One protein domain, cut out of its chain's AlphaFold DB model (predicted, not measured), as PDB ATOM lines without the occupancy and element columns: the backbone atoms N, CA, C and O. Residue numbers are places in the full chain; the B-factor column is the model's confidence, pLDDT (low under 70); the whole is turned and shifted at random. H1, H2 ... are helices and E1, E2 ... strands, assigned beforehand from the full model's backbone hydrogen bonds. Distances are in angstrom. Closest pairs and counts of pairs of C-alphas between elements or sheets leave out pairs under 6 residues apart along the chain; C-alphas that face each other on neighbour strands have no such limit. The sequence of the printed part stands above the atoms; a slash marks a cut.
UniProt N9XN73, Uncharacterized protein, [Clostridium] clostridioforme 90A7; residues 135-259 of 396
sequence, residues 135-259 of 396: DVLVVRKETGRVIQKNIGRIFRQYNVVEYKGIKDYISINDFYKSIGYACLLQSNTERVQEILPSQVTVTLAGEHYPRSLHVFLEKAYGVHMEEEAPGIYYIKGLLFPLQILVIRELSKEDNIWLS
ATOM      1  N   ASP A 135     -35.295 -14.712  28.036       85.56
ATOM      2  CA  ASP A 135     -34.316 -13.973  28.846       85.56
ATOM      3  C   ASP A 135     -33.783 -14.837  29.998       85.56
ATOM      4  O   ASP A 135     -32.573 -15.013  30.137       85.56
ATOM      5  N   VAL A 136     -34.676 -15.425  30.807       92.56
ATOM      6  CA  VAL A 136     -34.296 -16.394  31.849       92.56
ATOM      7  C   VAL A 136     -35.307 -17.537  31.919       92.56
ATOM      8  O   VAL A 136     -36.514 -17.321  31.988       92.56
ATOM      9  N   LEU A 137     -34.811 -18.776  31.949       94.62
ATOM     10  CA  LEU A 137     -35.612 -19.966  32.230       94.62
ATOM     11  C   LEU A 137     -35.177 -20.566  33.568       94.62
ATOM     12  O   LEU A 137     -34.061 -21.068  33.699       94.62
ATOM     13  N   VAL A 138     -36.069 -20.559  34.557       94.25
ATOM     14  CA  VAL A 138     -35.831 -21.237  35.838       94.25
ATOM     15  C   VAL A 138     -36.456 -22.626  35.782       94.25
ATOM     16  O   VAL A 138     -37.672 -22.754  35.657       94.25
ATOM     17  N   VAL A 139     -35.630 -23.669  35.893       93.94
ATOM     18  CA  VAL A 139     -36.087 -25.067  35.920       93.94
ATOM     19  C   VAL A 139     -35.871 -25.658  37.303       93.94
ATOM     20  O   VAL A 139     -34.758 -25.664  37.836       93.94
ATOM     21  N   ARG A 140     -36.937 -26.191  37.899       92.06
ATOM     22  CA  ARG A 140     -36.849 -26.871  39.190       92.06
ATOM     23  C   ARG A 140     -36.143 -28.215  39.037       92.06
ATOM     24  O   ARG A 140     -36.548 -29.050  38.241       92.06
ATOM     25  N   LYS A 141     -35.120 -28.461  39.853       88.75
ATOM     26  CA  LYS A 141     -34.427 -29.762  39.875       88.75
ATOM     27  C   LYS A 141     -35.196 -30.832  40.651       88.75
ATOM     28  O   LYS A 141     -35.146 -32.001  40.297       88.75
ATOM     29  N   GLU A 142     -35.915 -30.419  41.693       84.12
ATOM     30  CA  GLU A 142     -36.656 -31.309  42.588       84.12
ATOM     31  C   GLU A 142     -38.153 -30.975  42.563       84.12
ATOM     32  O   GLU A 142     -38.598 -29.869  42.919       84.12
ATOM     33  N   THR A 143     -38.953 -31.960  42.164       76.88
ATOM     34  CA  THR A 143     -40.414 -31.900  42.226       76.88
ATOM     35  C   THR A 143     -40.883 -32.033  43.677       76.88
ATOM     36  O   THR A 143     -40.406 -32.896  44.404       76.88
ATOM     37  N   GLY A 144     -41.817 -31.184  44.116       76.25
ATOM     38  CA  GLY A 144     -42.427 -31.254  45.456       76.25
ATOM     39  C   GLY A 144     -41.790 -30.365  46.534       76.25
ATOM     40  O   GLY A 144     -42.457 -30.024  47.504       76.25
ATOM     41  N   ARG A 145     -40.552 -29.887  46.352       86.31
ATOM     42  CA  ARG A 145     -39.938 -28.910  47.273       86.31
ATOM     43  C   ARG A 145     -40.560 -27.519  47.121       86.31
ATOM     44  O   ARG A 145     -40.631 -26.997  46.012       86.31
ATOM     45  N   VAL A 146     -40.993 -26.889  48.208       83.94
ATOM     46  CA  VAL A 146     -41.560 -25.530  48.149       83.94
ATOM     47  C   VAL A 146     -40.437 -24.495  48.153       83.94
ATOM     48  O   VAL A 146     -39.583 -24.504  49.045       83.94
ATOM     49  N   ILE A 147     -40.439 -23.594  47.167       91.38
ATOM     50  CA  ILE A 147     -39.543 -22.435  47.150       91.38
ATOM     51  C   ILE A 147     -40.052 -21.433  48.187       91.38
ATOM     52  O   ILE A 147     -41.172 -20.943  48.093       91.38
ATOM     53  N   GLN A 148     -39.224 -21.150  49.192       91.81
ATOM     54  CA  GLN A 148     -39.613 -20.296  50.321       91.81
ATOM     55  C   GLN A 148     -39.612 -18.806  49.960       91.81
ATOM     56  O   GLN A 148     -40.442 -18.041  50.461       91.81
ATOM     57  N   LYS A 149     -38.691 -18.403  49.073       93.75
ATOM     58  CA  LYS A 149     -38.538 -17.021  48.609       93.75
ATOM     59  C   LYS A 149     -39.833 -16.548  47.953       93.75
ATOM     60  O   LYS A 149     -40.326 -17.219  47.050       93.75
ATOM     61  N   ASN A 150     -40.353 -15.402  48.386       95.56
ATOM     62  CA  ASN A 150     -41.676 -14.908  48.001       95.56
ATOM     63  C   ASN A 150     -41.882 -14.833  46.475       95.56
ATOM     64  O   ASN A 150     -42.855 -15.401  45.988       95.56
ATOM     65  N   ILE A 151     -40.928 -14.276  45.717       96.62
ATOM     66  CA  ILE A 151     -41.004 -14.212  44.246       96.62
ATOM     67  C   ILE A 151     -41.071 -15.596  43.585       96.62
ATOM     68  O   ILE A 151     -41.653 -15.738  42.519       96.62
ATOM     69  N   GLY A 152     -40.507 -16.625  44.222       95.75
ATOM     70  CA  GLY A 152     -40.431 -17.976  43.675       95.75
ATOM     71  C   GLY A 152     -41.573 -18.896  44.102       95.75
ATOM     72  O   GLY A 152     -41.631 -20.029  43.631       95.75
ATOM     73  N   ARG A 153     -42.483 -18.451  44.980       95.00
ATOM     74  CA  ARG A 153     -43.575 -19.296  45.505       95.00
ATOM     75  C   ARG A 153     -44.513 -19.798  44.408       95.00
ATOM     76  O   ARG A 153     -44.995 -20.923  44.496       95.00
ATOM     77  N   ILE A 154     -44.739 -18.989  43.371       95.25
ATOM     78  CA  ILE A 154     -45.570 -19.358  42.218       95.25
ATOM     79  C   ILE A 154     -44.860 -20.299  41.235       95.25
ATOM     80  O   ILE A 154     -45.528 -20.942  40.428       95.25
ATOM     81  N   PHE A 155     -43.526 -20.412  41.288       95.75
ATOM     82  CA  PHE A 155     -42.763 -21.122  40.264       95.75
ATOM     83  C   PHE A 155     -43.155 -22.600  40.191       95.75
ATOM     84  O   PHE A 155     -43.013 -23.381  41.144       95.75
ATOM     85  N   ARG A 156     -43.592 -22.995  38.997       94.62
ATOM     86  CA  ARG A 156     -43.793 -24.393  38.624       94.62
ATOM     87  C   ARG A 156     -42.477 -25.007  38.146       94.62
ATOM     88  O   ARG A 156     -41.401 -24.481  38.422       94.62
ATOM     89  N   GLN A 157     -42.546 -26.170  37.501       95.19
ATOM     90  CA  GLN A 157     -41.367 -26.895  37.022       95.19
ATOM     91  C   GLN A 157     -40.502 -26.032  36.095       95.19
ATOM     92  O   GLN A 157     -39.280 -26.072  36.213       95.19
ATOM     93  N   TYR A 158     -41.144 -25.240  35.233       96.31
ATOM     94  CA  TYR A 158     -40.513 -24.302  34.315       96.31
ATOM     95  C   TYR A 158     -41.091 -22.906  34.541       96.31
ATOM     96  O   TYR A 158     -42.305 -22.721  34.452       96.31
ATOM     97  N   ASN A 159     -40.235 -21.923  34.803       97.69
ATOM     98  CA  ASN A 159     -40.627 -20.524  34.879       97.69
ATOM     99  C   ASN A 159     -39.922 -19.716  33.790       97.69
ATOM    100  O   ASN A 159     -38.700 -19.566  33.829       97.69
ATOM    101  N   VAL A 160     -40.693 -19.214  32.829       98.19
ATOM    102  CA  VAL A 160     -40.210 -18.336  31.756       98.19
ATOM    103  C   VAL A 160     -40.227 -16.905  32.272       98.19
ATOM    104  O   VAL A 160     -41.284 -16.411  32.655       98.19
ATOM    105  N   VAL A 161     -39.080 -16.238  32.285       97.50
ATOM    106  CA  VAL A 161     -38.950 -14.857  32.753       97.50
ATOM    107  C   VAL A 161     -38.584 -13.958  31.579       97.50
ATOM    108  O   VAL A 161     -37.680 -14.285  30.813       97.50
ATOM    109  N   GLU A 162     -39.267 -12.822  31.474       97.12
ATOM    110  CA  GLU A 162     -38.875 -11.685  30.635       97.12
ATOM    111  C   GLU A 162     -38.615 -10.488  31.554       97.12
ATOM    112  O   GLU A 162     -39.407 -10.207  32.463       97.12
ATOM    113  N   TYR A 163     -37.506  -9.788  31.325       94.38
ATOM    114  CA  TYR A 163     -37.108  -8.625  32.115       94.38
ATOM    115  C   TYR A 163     -37.049  -7.368  31.248       94.38
ATOM    116  O   TYR A 163     -36.522  -7.381  30.137       94.38
ATOM    117  N   LYS A 164     -37.560  -6.257  31.785       92.56
ATOM    118  CA  LYS A 164     -37.416  -4.919  31.208       92.56
ATOM    119  C   LYS A 164     -36.555  -4.045  32.097       92.56
ATOM    120  O   LYS A 164     -36.770  -3.980  33.305       92.56
ATOM    121  N   GLY A 165     -35.597  -3.371  31.462       84.69
ATOM    122  CA  GLY A 165     -34.668  -2.477  32.131       84.69
ATOM    123  C   GLY A 165     -35.358  -1.294  32.806       84.69
ATOM    124  O   GLY A 165     -36.523  -0.993  32.566       84.69
ATOM    125  N   ILE A 166     -34.580  -0.580  33.614       84.75
ATOM    126  CA  ILE A 166     -35.000   0.547  34.462       84.75
ATOM    127  C   ILE A 166     -35.743   1.658  33.694       84.75
ATOM    128  O   ILE A 166     -36.656   2.298  34.209       84.75
ATOM    129  N   LYS A 167     -35.362   1.889  32.432       80.19
ATOM    130  CA  LYS A 167     -35.955   2.927  31.569       80.19
ATOM    131  C   LYS A 167     -37.085   2.412  30.673       80.19
ATOM    132  O   LYS A 167     -37.699   3.202  29.960       80.19
ATOM    133  N   ASP A 168     -37.348   1.111  30.708       88.75
ATOM    134  CA  ASP A 168     -38.352   0.453  29.886       88.75
ATOM    135  C   ASP A 168     -39.620   0.152  30.695       88.75
ATOM    136  O   ASP A 168     -39.697   0.326  31.913       88.75
ATOM    137  N   TYR A 169     -40.651  -0.315  30.000       91.75
ATOM    138  CA  TYR A 169     -41.912  -0.721  30.603       91.75
ATOM    139  C   TYR A 169     -42.354  -2.073  30.052       91.75
ATOM    140  O   TYR A 169     -42.066  -2.422  28.908       91.75
ATOM    141  N   ILE A 170     -43.099  -2.824  30.863       96.81
ATOM    142  CA  ILE A 170     -43.742  -4.060  30.416       96.81
ATOM    143  C   ILE A 170     -44.939  -3.685  29.537       96.81
ATOM    144  O   ILE A 170     -45.909  -3.078  30.003       96.81
ATOM    145  N   SER A 171     -44.872  -4.046  28.261       96.62
ATOM    146  CA  SER A 171     -45.923  -3.795  27.278       96.62
ATOM    147  C   SER A 171     -46.856  -5.001  27.094       96.62
ATOM    148  O   SER A 171     -46.575  -6.123  27.515       96.62
ATOM    149  N   ILE A 172     -47.973  -4.783  26.391       97.62
ATOM    150  CA  ILE A 172     -48.876  -5.863  25.950       97.62
ATOM    151  C   ILE A 172     -48.155  -6.829  24.993       97.62
ATOM    152  O   ILE A 172     -48.411  -8.032  25.007       97.62
ATOM    153  N   ASN A 173     -47.213  -6.324  24.192       94.25
ATOM    154  CA  ASN A 173     -46.423  -7.165  23.295       94.25
ATOM    155  C   ASN A 173     -45.480  -8.080  24.075       94.25
ATOM    156  O   ASN A 173     -45.303  -9.227  23.680       94.25
ATOM    157  N   ASP A 174     -44.922  -7.610  25.193       94.94
ATOM    158  CA  ASP A 174     -44.076  -8.438  26.056       94.94
ATOM    159  C   ASP A 174     -44.885  -9.560  26.698       94.94
ATOM    160  O   ASP A 174     -44.446 -10.704  26.701       94.94
ATOM    161  N   PHE A 175     -46.118  -9.269  27.123       96.88
ATOM    162  CA  PHE A 175     -47.056 -10.302  27.555       96.88
ATOM    163  C   PHE A 175     -47.253 -11.383  26.478       96.88
ATOM    164  O   PHE A 175     -47.032 -12.564  26.749       96.88
ATOM    165  N   TYR A 176     -47.601 -11.006  25.244       95.81
ATOM    166  CA  TYR A 176     -47.778 -11.984  24.164       95.81
ATOM    167  C   TYR A 176     -46.493 -12.734  23.818       95.81
ATOM    168  O   TYR A 176     -46.536 -13.942  23.586       95.81
ATOM    169  N   LYS A 177     -45.351 -12.044  23.815       93.12
ATOM    170  CA  LYS A 177     -44.034 -12.628  23.557       93.12
ATOM    171  C   LYS A 177     -43.706 -13.704  24.594       93.12
ATOM    172  O   LYS A 177     -43.381 -14.826  24.215       93.12
ATOM    173  N   SER A 178     -43.860 -13.410  25.884       95.12
ATOM    174  CA  SER A 178     -43.542 -14.354  26.960       95.12
ATOM    175  C   SER A 178     -44.514 -15.532  27.022       95.12
ATOM    176  O   SER A 178     -44.084 -16.662  27.255       95.12
ATOM    177  N   ILE A 179     -45.805 -15.316  26.744       96.25
ATOM    178  CA  ILE A 179     -46.759 -16.422  26.566       96.25
ATOM    179  C   ILE A 179     -46.373 -17.273  25.348       96.25
ATOM    180  O   ILE A 179     -46.374 -18.500  25.434       96.25
ATOM    181  N   GLY A 180     -45.978 -16.646  24.236       94.56
ATOM    182  CA  GLY A 180     -45.481 -17.336  23.045       94.56
ATOM    183  C   GLY A 180     -44.258 -18.204  23.338       94.56
ATOM    184  O   GLY A 180     -44.208 -19.358  22.917       94.56
ATOM    185  N   TYR A 181     -43.308 -17.702  24.128       94.31
ATOM    186  CA  TYR A 181     -42.158 -18.478  24.593       94.31
ATOM    187  C   TYR A 181     -42.545 -19.673  25.458       94.31
ATOM    188  O   TYR A 181     -42.003 -20.759  25.264       94.31
ATOM    189  N   ALA A 182     -43.499 -19.507  26.374       96.06
ATOM    190  CA  ALA A 182     -44.009 -20.614  27.177       96.06
ATOM    191  C   ALA A 182     -44.688 -21.690  26.310       96.06
ATOM    192  O   ALA A 182     -44.461 -22.881  26.524       96.06
ATOM    193  N   CYS A 183     -45.452 -21.286  25.289       95.44
ATOM    194  CA  CYS A 183     -46.029 -22.208  24.310       95.44
ATOM    195  C   CYS A 183     -44.949 -22.944  23.506       95.44
ATOM    196  O   CYS A 183     -45.027 -24.160  23.373       95.44
ATOM    197  N   LEU A 184     -43.927 -22.236  23.012       93.69
ATOM    198  CA  LEU A 184     -42.832 -22.855  22.261       93.69
ATOM    199  C   LEU A 184     -42.023 -23.822  23.122       93.69
ATOM    200  O   LEU A 184     -41.693 -24.905  22.653       93.69
ATOM    201  N   LEU A 185     -41.748 -23.474  24.381       93.25
ATOM    202  CA  LEU A 185     -41.108 -24.381  25.333       93.25
ATOM    203  C   LEU A 185     -41.928 -25.666  25.498       93.25
ATOM    204  O   LEU A 185     -41.366 -26.754  25.506       93.25
ATOM    205  N   GLN A 186     -43.251 -25.535  25.607       93.88
ATOM    206  CA  GLN A 186     -44.163 -26.663  25.763       93.88
ATOM    207  C   GLN A 186     -44.253 -27.538  24.503       93.88
ATOM    208  O   GLN A 186     -44.358 -28.756  24.630       93.88
ATOM    209  N   SER A 187     -44.233 -26.934  23.311       91.62
ATOM    210  CA  SER A 187     -44.427 -27.643  22.041       91.62
ATOM    211  C   SER A 187     -43.136 -28.184  21.431       91.62
ATOM    212  O   SER A 187     -43.188 -29.091  20.606       91.62
ATOM    213  N   ASN A 188     -41.985 -27.605  21.777       89.88
ATOM    214  CA  ASN A 188     -40.682 -27.969  21.225       89.88
ATOM    215  C   ASN A 188     -40.037 -29.119  22.015       89.88
ATOM    216  O   ASN A 188     -38.924 -28.999  22.528       89.88
ATOM    217  N   THR A 189     -40.774 -30.219  22.143       91.25
ATOM    218  CA  THR A 189     -40.369 -31.438  22.854       91.25
ATOM    219  C   THR A 189     -40.382 -32.638  21.909       91.25
ATOM    220  O   THR A 189     -41.077 -32.635  20.893       91.25
ATOM    221  N   GLU A 190     -39.624 -33.690  22.230       92.38
ATOM    222  CA  GLU A 190     -39.571 -34.892  21.384       92.38
ATOM    223  C   GLU A 190     -40.887 -35.674  21.426       92.38
ATOM    224  O   GLU A 190     -41.288 -36.299  20.441       92.38
ATOM    225  N   ARG A 191     -41.572 -35.640  22.576       93.31
ATOM    226  CA  ARG A 191     -42.856 -36.313  22.779       93.31
ATOM    227  C   ARG A 191     -43.971 -35.312  23.020       93.31
ATOM    228  O   ARG A 191     -43.798 -34.297  23.692       93.31
ATOM    229  N   VAL A 192     -45.153 -35.646  22.509       89.88
ATOM    230  CA  VAL A 192     -46.383 -34.895  22.772       89.88
ATOM    231  C   VAL A 192     -46.651 -34.874  24.278       89.88
ATOM    232  O   VAL A 192     -46.609 -35.919  24.922       89.88
ATOM    233  N   GLN A 193     -46.950 -33.688  24.817       88.44
ATOM    234  CA  GLN A 193     -47.256 -33.471  26.241       88.44
ATOM    235  C   GLN A 193     -46.134 -33.875  27.211       88.44
ATOM    236  O   GLN A 193     -46.394 -34.154  28.379       88.44
ATOM    237  N   GLU A 194     -44.880 -33.857  26.759       93.69
ATOM    238  CA  GLU A 194     -43.724 -34.037  27.643       93.69
ATOM    239  C   GLU A 194     -43.629 -32.936  28.709       93.69
ATOM    240  O   GLU A 194     -43.280 -33.212  29.856       93.69
ATOM    241  N   ILE A 195     -44.018 -31.710  28.351       94.00
ATOM    242  CA  ILE A 195     -44.251 -30.617  29.293       94.00
ATOM    243  C   ILE A 195     -45.755 -30.332  29.334       94.00
ATOM    244  O   ILE A 195     -46.395 -30.066  28.310       94.00
ATOM    245  N   LEU A 196     -46.337 -30.380  30.532       93.25
ATOM    246  CA  LEU A 196     -47.742 -30.047  30.757       93.25
ATOM    247  C   LEU A 196     -47.915 -28.536  30.984       93.25
ATOM    248  O   LEU A 196     -47.088 -27.923  31.660       93.25
ATOM    249  N   PRO A 197     -49.029 -27.916  30.553       92.06
ATOM    250  CA  PRO A 197     -49.303 -26.510  30.869       92.06
ATOM    251  C   PRO A 197     -49.324 -26.216  32.377       92.06
ATOM    252  O   PRO A 197     -48.910 -25.148  32.826       92.06
ATOM    253  N   SER A 198     -49.736 -27.196  33.190       92.50
ATOM    254  CA  SER A 198     -49.719 -27.128  34.658       92.50
ATOM    255  C   SER A 198     -48.313 -27.085  35.268       92.50
ATOM    256  O   SER A 198     -48.179 -26.824  36.461       92.50
ATOM    257  N   GLN A 199     -47.271 -27.328  34.472       94.38
ATOM    258  CA  GLN A 199     -45.866 -27.308  34.876       94.38
ATOM    259  C   GLN A 199     -45.149 -26.008  34.493       94.38
ATOM    260  O   GLN A 199     -43.996 -25.830  34.883       94.38
ATOM    261  N   VAL A 200     -45.820 -25.097  33.784       96.50
ATOM    262  CA  VAL A 200     -45.232 -23.841  33.308       96.50
ATOM    263  C   VAL A 200     -45.856 -22.646  34.026       96.50
ATOM    264  O   VAL A 200     -47.073 -22.602  34.234       96.50
ATOM    265  N   THR A 201     -45.012 -21.690  34.402       97.62
ATOM    266  CA  THR A 201     -45.362 -20.339  34.861       97.62
ATOM    267  C   THR A 201     -44.574 -19.294  34.082       97.62
ATOM    268  O   THR A 201     -43.517 -19.589  33.523       97.62
ATOM    269  N   VAL A 202     -45.107 -18.074  34.032       98.62
ATOM    270  CA  VAL A 202     -44.467 -16.936  33.365       98.62
ATOM    271  C   VAL A 202     -44.278 -15.800  34.366       98.62
ATOM    272  O   VAL A 202     -45.195 -15.492  35.121       98.62
ATOM    273  N   THR A 203     -43.118 -15.152  34.351       98.69
ATOM    274  CA  THR A 203     -42.832 -13.948  35.137       98.69
ATOM    275  C   THR A 203     -42.445 -12.809  34.201       98.69
ATOM    276  O   THR A 203     -41.524 -12.953  33.402       98.69
ATOM    277  N   LEU A 204     -43.105 -11.659  34.322       98.56
ATOM    278  CA  LEU A 204     -42.631 -10.406  33.730       98.56
ATOM    279  C   LEU A 204     -42.093  -9.524  34.852       98.56
ATOM    280  O   LEU A 204     -42.796  -9.277  35.832       98.56
ATOM    281  N   ALA A 205     -40.858  -9.056  34.719       98.12
ATOM    282  CA  ALA A 205     -40.224  -8.180  35.696       98.12
ATOM    283  C   ALA A 205     -39.908  -6.823  35.073       98.12
ATOM    284  O   ALA A 205     -39.352  -6.744  33.978       98.12
ATOM    285  N   GLY A 206     -40.260  -5.754  35.777       96.88
ATOM    286  CA  GLY A 206     -40.015  -4.392  35.335       96.88
ATOM    287  C   GLY A 206     -40.114  -3.417  36.492       96.88
ATOM    288  O   GLY A 206     -40.609  -3.741  37.571       96.88
ATOM    289  N   GLU A 207     -39.621  -2.206  36.281       95.25
ATOM    290  CA  GLU A 207     -39.527  -1.230  37.361       95.25
ATOM    291  C   GLU A 207     -40.885  -0.710  37.841       95.25
ATOM    292  O   GLU A 207     -41.088  -0.508  39.040       95.25
ATOM    293  N   HIS A 208     -41.806  -0.500  36.904       96.50
ATOM    294  CA  HIS A 208     -43.055   0.213  37.133       96.50
ATOM    295  C   HIS A 208     -44.285  -0.658  36.900       96.50
ATOM    296  O   HIS A 208     -44.300  -1.527  36.027       96.50
ATOM    297  N   TYR A 209     -45.353  -0.347  37.635       97.50
ATOM    298  CA  TYR A 209     -46.643  -1.002  37.482       97.50
ATOM    299  C   TYR A 209     -47.204  -0.836  36.054       97.50
ATOM    300  O   TYR A 209     -47.429   0.299  35.604       97.50
ATOM    301  N   PRO A 210     -47.489  -1.931  35.323       97.19
ATOM    302  CA  PRO A 210     -47.859  -1.858  33.915       97.19
ATOM    303  C   PRO A 210     -49.361  -1.592  33.732       97.19
ATOM    304  O   PRO A 210     -50.130  -2.463  33.328       97.19
ATOM    305  N   ARG A 211     -49.791  -0.349  33.993       97.25
ATOM    306  CA  ARG A 211     -51.207   0.076  33.921       97.25
ATOM    307  C   ARG A 211     -51.895  -0.301  32.604       97.25
ATOM    308  O   ARG A 211     -53.019  -0.792  32.619       97.25
ATOM    309  N   SER A 212     -51.223  -0.104  31.470       97.06
ATOM    310  CA  SER A 212     -51.788  -0.437  30.155       97.06
ATOM    311  C   SER A 212     -52.017  -1.940  29.981       97.06
ATOM    312  O   SER A 212     -53.037  -2.331  29.419       97.06
ATOM    313  N   LEU A 213     -51.104  -2.781  30.485       97.44
ATOM    314  CA  LEU A 213     -51.266  -4.235  30.463       97.44
ATOM    315  C   LEU A 213     -52.407  -4.672  31.386       97.44
ATOM    316  O   LEU A 213     -53.228  -5.477  30.968       97.44
ATOM    317  N   HIS A 214     -52.499  -4.108  32.593       97.19
ATOM    318  CA  HIS A 214     -53.599  -4.389  33.520       97.19
ATOM    319  C   HIS A 214     -54.960  -4.152  32.859       97.19
ATOM    320  O   HIS A 214     -55.781  -5.060  32.773       97.19
ATOM    321  N   VAL A 215     -55.184  -2.933  32.348       97.81
ATOM    322  CA  VAL A 215     -56.458  -2.546  31.720       97.81
ATOM    323  C   VAL A 215     -56.771  -3.440  30.521       97.81
ATOM    324  O   VAL A 215     -57.927  -3.778  30.272       97.81
ATOM    325  N   PHE A 216     -55.744  -3.815  29.759       97.75
ATOM    326  CA  PHE A 216     -55.894  -4.742  28.649       97.75
ATOM    327  C   PHE A 216     -56.335  -6.135  29.117       97.75
ATOM    328  O   PHE A 216     -57.279  -6.678  28.550       97.75
ATOM    329  N   LEU A 217     -55.701  -6.696  30.149       97.06
ATOM    330  CA  LEU A 217     -56.018  -8.031  30.661       97.06
ATOM    331  C   LEU A 217     -57.440  -8.115  31.227       97.06
ATOM    332  O   LEU A 217     -58.154  -9.071  30.922       97.06
ATOM    333  N   GLU A 218     -57.889  -7.084  31.944       96.44
ATOM    334  CA  GLU A 218     -59.280  -6.998  32.404       96.44
ATOM    335  C   GLU A 218     -60.260  -6.976  31.228       96.44
ATOM    336  O   GLU A 218     -61.216  -7.746  31.193       96.44
ATOM    337  N   LYS A 219     -60.023  -6.115  30.233       97.69
ATOM    338  CA  LYS A 219     -60.958  -5.934  29.114       97.69
ATOM    339  C   LYS A 219     -60.986  -7.118  28.154       97.69
ATOM    340  O   LYS A 219     -62.052  -7.458  27.650       97.69
ATOM    341  N   ALA A 220     -59.828  -7.695  27.852       96.75
ATOM    342  CA  ALA A 220     -59.696  -8.739  26.841       96.75
ATOM    343  C   ALA A 220     -59.952 -10.144  27.401       96.75
ATOM    344  O   ALA A 220     -60.458 -10.996  26.674       96.75
ATOM    345  N   TYR A 221     -59.612 -10.386  28.672       96.31
ATOM    346  CA  TYR A 221     -59.661 -11.719  29.277       96.31
ATOM    347  C   TYR A 221     -60.514 -11.796  30.547       96.31
ATOM    348  O   TYR A 221     -60.747 -12.898  31.037       96.31
ATOM    349  N   GLY A 222     -60.990 -10.668  31.089       96.75
ATOM    350  CA  GLY A 222     -61.763 -10.658  32.334       96.75
ATOM    351  C   GLY A 222     -60.953 -11.111  33.550       96.75
ATOM    352  O   GLY A 222     -61.531 -11.626  34.504       96.75
ATOM    353  N   VAL A 223     -59.623 -10.980  33.501       96.19
ATOM    354  CA  VAL A 223     -58.721 -11.365  34.596       96.19
ATOM    355  C   VAL A 223     -58.135 -10.129  35.262       96.19
ATOM    356  O   VAL A 223     -57.840  -9.135  34.598       96.19
ATOM    357  N   HIS A 224     -57.924 -10.221  36.571       93.31
ATOM    358  CA  HIS A 224     -57.356  -9.148  37.381       93.31
ATOM    359  C   HIS A 224     -55.928  -9.482  37.819       93.31
ATOM    360  O   HIS A 224     -55.544 -10.651  37.927       93.31
ATOM    361  N   MET A 225     -55.147  -8.436  38.085       95.25
ATOM    362  CA  MET A 225     -53.850  -8.541  38.754       95.25
ATOM    363  C   MET A 225     -54.059  -8.444  40.266       95.25
ATOM    364  O   MET A 225     -54.359  -7.366  40.775       95.25
ATOM    365  N   GLU A 226     -53.897  -9.556  40.977       96.50
ATOM    366  CA  GLU A 226     -54.024  -9.625  42.437       96.50
ATOM    367  C   GLU A 226     -52.655  -9.404  43.086       96.50
ATOM    368  O   GLU A 226     -51.713 -10.131  42.776       96.50
ATOM    369  N   GLU A 227     -52.523  -8.425  43.983       97.75
ATOM    370  CA  GLU A 227     -51.296  -8.254  44.768       97.75
ATOM    371  C   GLU A 227     -51.197  -9.361  45.828       97.75
ATOM    372  O   GLU A 227     -52.023  -9.451  46.733       97.75
ATOM    373  N   GLU A 228     -50.186 -10.218  45.707       97.62
ATOM    374  CA  GLU A 228     -49.913 -11.299  46.661       97.62
ATOM    375  C   GLU A 228     -49.008 -10.819  47.805       97.62
ATOM    376  O   GLU A 228     -49.125 -11.252  48.951       97.62
ATOM    377  N   ALA A 229     -48.061  -9.944  47.481       97.50
ATOM    378  CA  ALA A 229     -47.134  -9.306  48.406       97.50
ATOM    379  C   ALA A 229     -46.645  -7.993  47.770       97.50
ATOM    380  O   ALA A 229     -46.805  -7.851  46.556       97.50
ATOM    381  N   PRO A 230     -45.992  -7.084  48.522       98.19
ATOM    382  CA  PRO A 230     -45.501  -5.821  47.975       98.19
ATOM    383  C   PRO A 230     -44.730  -6.017  46.666       98.19
ATOM    384  O   PRO A 230     -43.723  -6.733  46.641       98.19
ATOM    385  N   GLY A 231     -45.247  -5.437  45.579       98.12
ATOM    386  CA  GLY A 231     -44.663  -5.499  44.236       98.12
ATOM    387  C   GLY A 231     -44.739  -6.861  43.532       98.12
ATOM    388  O   GLY A 231     -44.111  -7.039  42.487       98.12
ATOM    389  N   ILE A 232     -45.478  -7.833  44.072       98.62
ATOM    390  CA  ILE A 232     -45.674  -9.169  43.495       98.62
ATOM    391  C   ILE A 232     -47.151  -9.356  43.174       98.62
ATOM    392  O   ILE A 232     -47.969  -9.554  44.069       98.62
ATOM    393  N   TYR A 233     -47.480  -9.374  41.884       98.62
ATOM    394  CA  TYR A 233     -48.854  -9.521  41.417       98.62
ATOM    395  C   TYR A 233     -49.042 -10.846  40.688       98.62
ATOM    396  O   TYR A 233     -48.249 -11.196  39.812       98.62
ATOM    397  N   TYR A 234     -50.103 -11.570  41.015       98.38
ATOM    398  CA  TYR A 234     -50.492 -12.803  40.346       98.38
ATOM    399  C   TYR A 234     -51.678 -12.584  39.422       98.38
ATOM    400  O   TYR A 234     -52.616 -11.852  39.727       98.38
ATOM    401  N   ILE A 235     -51.638 -13.277  38.289       97.38
ATOM    402  CA  ILE A 235     -52.711 -13.311  37.305       97.38
ATOM    403  C   ILE A 235     -53.100 -14.769  37.106       97.38
ATOM    404  O   ILE A 235     -52.312 -15.603  36.643       97.38
ATOM    405  N   LYS A 236     -54.331 -15.077  37.502       91.81
ATOM    406  CA  LYS A 236     -54.949 -16.401  37.386       91.81
ATOM    407  C   LYS A 236     -55.964 -16.378  36.238       91.81
ATOM    408  O   LYS A 236     -56.380 -15.317  35.793       91.81
ATOM    409  N   GLY A 237     -56.355 -17.553  35.746       90.88
ATOM    410  CA  GLY A 237     -57.352 -17.673  34.668       90.88
ATOM    411  C   GLY A 237     -56.797 -17.562  33.242       90.88
ATOM    412  O   GLY A 237     -57.562 -17.635  32.287       90.88
ATOM    413  N   LEU A 238     -55.476 -17.439  33.083       93.56
ATOM    414  CA  LEU A 238     -54.786 -17.523  31.792       93.56
ATOM    415  C   LEU A 238     -54.269 -18.947  31.516       93.56
ATOM    416  O   LEU A 238     -54.277 -19.804  32.401       93.56
ATOM    417  N   LEU A 239     -53.780 -19.186  30.290       93.75
ATOM    418  CA  LEU A 239     -53.207 -20.476  29.865       93.75
ATOM    419  C   LEU A 239     -52.082 -20.961  30.797       93.75
ATOM    420  O   LEU A 239     -52.021 -22.139  31.150       93.75
ATOM    421  N   PHE A 240     -51.224 -20.037  31.226       96.19
ATOM    422  CA  PHE A 240     -50.206 -20.248  32.249       96.19
ATOM    423  C   PHE A 240     -50.433 -19.227  33.371       96.19
ATOM    424  O   PHE A 240     -50.752 -18.077  33.062       96.19
ATOM    425  N   PRO A 241     -50.264 -19.586  34.659       95.88
ATOM    426  CA  PRO A 241     -50.231 -18.594  35.720       95.88
ATOM    427  C   PRO A 241     -49.087 -17.630  35.464       95.88
ATOM    428  O   PRO A 241     -47.969 -18.045  35.130       95.88
ATOM    429  N   LEU A 242     -49.397 -16.353  35.635       98.06
ATOM    430  CA  LEU A 242     -48.477 -15.278  35.343       98.06
ATOM    431  C   LEU A 242     -48.219 -14.459  36.601       98.06
ATOM    432  O   LEU A 242     -49.130 -14.183  37.381       98.06
ATOM    433  N   GLN A 243     -46.964 -14.077  36.787       98.38
ATOM    434  CA  GLN A 243     -46.508 -13.167  37.820       98.38
ATOM    435  C   GLN A 243     -45.997 -11.879  37.179       98.38
ATOM    436  O   GLN A 243     -45.224 -11.929  36.223       98.38
ATOM    437  N   ILE A 244     -46.380 -10.734  37.735       98.56
ATOM    438  CA  ILE A 244     -45.729  -9.450  37.472       98.56
ATOM    439  C   ILE A 244     -44.921  -9.072  38.710       98.56
ATOM    440  O   ILE A 244     -45.462  -9.019  39.815       98.56
ATOM    441  N   LEU A 245     -43.631  -8.808  38.518       98.62
ATOM    442  CA  LEU A 245     -42.760  -8.225  39.530       98.62
ATOM    443  C   LEU A 245     -42.588  -6.739  39.224       98.62
ATOM    444  O   LEU A 245     -41.955  -6.383  38.229       98.62
ATOM    445  N   VAL A 246     -43.149  -5.888  40.083       98.38
ATOM    446  CA  VAL A 246     -42.958  -4.436  40.046       98.38
ATOM    447  C   VAL A 246     -41.820  -4.095  40.991       98.38
ATOM    448  O   VAL A 246     -42.001  -3.976  42.201       98.38
ATOM    449  N   ILE A 247     -40.617  -3.986  40.430       97.56
ATOM    450  CA  ILE A 247     -39.364  -3.982  41.189       97.56
ATOM    451  C   ILE A 247     -39.332  -2.874  42.248       97.56
ATOM    452  O   ILE A 247     -38.915  -3.115  43.380       97.56
ATOM    453  N   ARG A 248     -39.819  -1.679  41.905       96.00
ATOM    454  CA  ARG A 248     -39.851  -0.524  42.812       96.00
ATOM    455  C   ARG A 248     -40.734  -0.727  44.045       96.00
ATOM    456  O   ARG A 248     -40.511  -0.069  45.056       96.00
ATOM    457  N   GLU A 249     -41.722  -1.608  43.955       97.56
ATOM    458  CA  GLU A 249     -42.699  -1.879  45.013       97.56
ATOM    459  C   GLU A 249     -42.308  -3.098  45.867       97.56
ATOM    460  O   GLU A 249     -42.939  -3.364  46.888       97.56
ATOM    461  N   LEU A 250     -41.255  -3.834  45.486       98.19
ATOM    462  CA  LEU A 250     -40.783  -4.995  46.237       98.19
ATOM    463  C   LEU A 250     -40.275  -4.599  47.630       98.19
ATOM    464  O   LEU A 250     -39.511  -3.644  47.777       98.19
ATOM    465  N   SER A 251     -40.608  -5.407  48.645       97.25
ATOM    466  CA  SER A 251     -40.045  -5.245  49.996       97.25
ATOM    467  C   SER A 251     -38.514  -5.267  49.956       97.25
ATOM    468  O   SER A 251     -37.896  -6.185  49.401       97.25
ATOM    469  N   LYS A 252     -37.900  -4.254  50.576       95.62
ATOM    470  CA  LYS A 252     -36.443  -4.099  50.636       95.62
ATOM    471  C   LYS A 252     -35.780  -5.112  51.565       95.62
ATOM    472  O   LYS A 252     -34.595  -5.386  51.386       95.62
ATOM    473  N   GLU A 253     -36.538  -5.649  52.513       93.81
ATOM    474  CA  GLU A 253     -36.130  -6.638  53.507       93.81
ATOM    475  C   GLU A 253     -36.187  -8.039  52.896       93.81
ATOM    476  O   GLU A 253     -35.206  -8.783  52.927       93.81
ATOM    477  N   ASP A 254     -37.310  -8.376  52.256       95.06
ATOM    478  CA  ASP A 254     -37.492  -9.685  51.640       95.06
ATOM    479  C   ASP A 254     -36.698  -9.823  50.342       95.06
ATOM    480  O   ASP A 254     -36.276 -10.930  50.015       95.06
ATOM    481  N   ASN A 255     -36.489  -8.744  49.578       96.62
ATOM    482  CA  ASN A 255     -35.920  -8.780  48.224       96.62
ATOM    483  C   ASN A 255     -34.749  -7.816  48.032       96.62
ATOM    484  O   ASN A 255     -34.688  -7.127  47.021       96.62
ATOM    485  N   ILE A 256     -33.795  -7.840  48.967       95.81
ATOM    486  CA  ILE A 256     -32.628  -6.944  49.041       95.81
ATOM    487  C   ILE A 256     -32.072  -6.500  47.677       95.81
ATOM    488  O   ILE A 256     -32.046  -5.307  47.388       95.81
ATOM    489  N   TRP A 257     -31.618  -7.445  46.852       96.12
ATOM    490  CA  TRP A 257     -30.958  -7.141  45.579       96.12
ATOM    491  C   TRP A 257     -31.955  -6.726  44.498       96.12
ATOM    492  O   TRP A 257     -31.775  -5.703  43.845       96.12
ATOM    493  N   LEU A 258     -33.034  -7.497  44.332       96.25
ATOM    494  CA  LEU A 258     -33.991  -7.261  43.256       96.25
ATOM    495  C   LEU A 258     -34.723  -5.929  43.435       96.25
ATOM    496  O   LEU A 258     -34.840  -5.204  42.460       96.25
ATOM    497  N   SER A 259     -35.133  -5.557  44.654       96.50
ATOM    498  CA  SER A 259     -35.828  -4.284  44.930       96.50
ATOM    499  C   SER A 259     -34.974  -3.035  44.673       96.50
ATOM    500  O   SER A 259     -35.490  -1.914  44.647       96.50
TER     501      SER A 259
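What this domain is: This is residues 135 to 259 of the 396 residues of an uncharacterized protein of [Clostridium] clostridioforme 90A7 (UniProt N9XN73). A strongly twisted sheet of six strands has the long helix H1 lying over one face, along E2 and E3, while H2 sits near one end of H1 and only grazes the sheet. On the other side of the sheet from H1 lie two long stretches without a named element, residues 140 to 157 and 247 to 259, and residues 188 to 193 stick out past the end of H1. The printed part has 125 residues, with two named helices and six named strands in the order E1 E2 H1 E3 H2 E4 E5 E6; the mixed sheet runs E1 E2 E3 E6 E5 E4. The class is mixed, helices and strands, with 58 residues, under half, in named elements. The whole is compact, with a radius of gyration of the C-alphas of 14.3 A and spans of 41 by 33 by 25 A.

How they stand to each other: E1, residues 136 to 139, and E2, residues 158 to 163, form an antiparallel hairpin, with N 138 and O 159 2.9 A apart. H1, residues 172 to 187, is on the sheet at a height of 9.1 A; the closest C-alphas of H1 and E2 are those of Ala 182 and Val 160, 6.4 A apart. E3, residues 200 to 206, is parallel to E2, with N 203 and O 160 2.8 A apart. E2, H1 and E3 make a strand-helix-strand unit, two parallel neighbour strands with a helix between, and its crossover is right-handed. H1 lies over E2 and E3 and runs along the strands, at 27 degrees to E3 on the local plane. H2, residues 211 to 221, touches H1 at a steep tilt of 57 degrees, the same way; H1 touches H2 with its residues 172 to 175 alone, and the closest C-alphas of the two are those of Ile 172 and Leu 213, 5.4 A apart. H2 only grazes the sheet, with its residues 213 to 218. E4, residues 225 to 229, E5, residues 232 to 235, and E6, residues 242 to 246, form a meander, each strand the antiparallel neighbour of the one before. N 226 and O 234 are 2.9 A apart, and N 244 and O 233 are 2.8 A apart. E6 is parallel to E3, with N 243 and O 202 2.8 A apart. E3, H2 and E4 make a split strand-helix-strand unit, with E6 and E5 between its strands, and its crossover is right-handed. E1 and E4, the edge strands, are apart. In H1 and H2 every O i to N i+4 pair is within hydrogen-bond range.

Where its parts are: E1 begins at C-alpha 136, (-34.296, -16.394, 31.849). H1 is 22.6 A long from C-alpha 172 to C-alpha 187, E3 20.2 A, E2 16.2 A and H2 15.2 A. E6 ends at C-alpha 246, (-42.958, -4.436, 40.046).

The domain as a whole: The two C-alphas farthest apart are those of Arg 191 and Glu 253, 43.2 A. The links from E1 to E2 and from H1 to E3 are long. The printed part has no cut; its mean pLDDT is 94.5, and no printed residue is under 70.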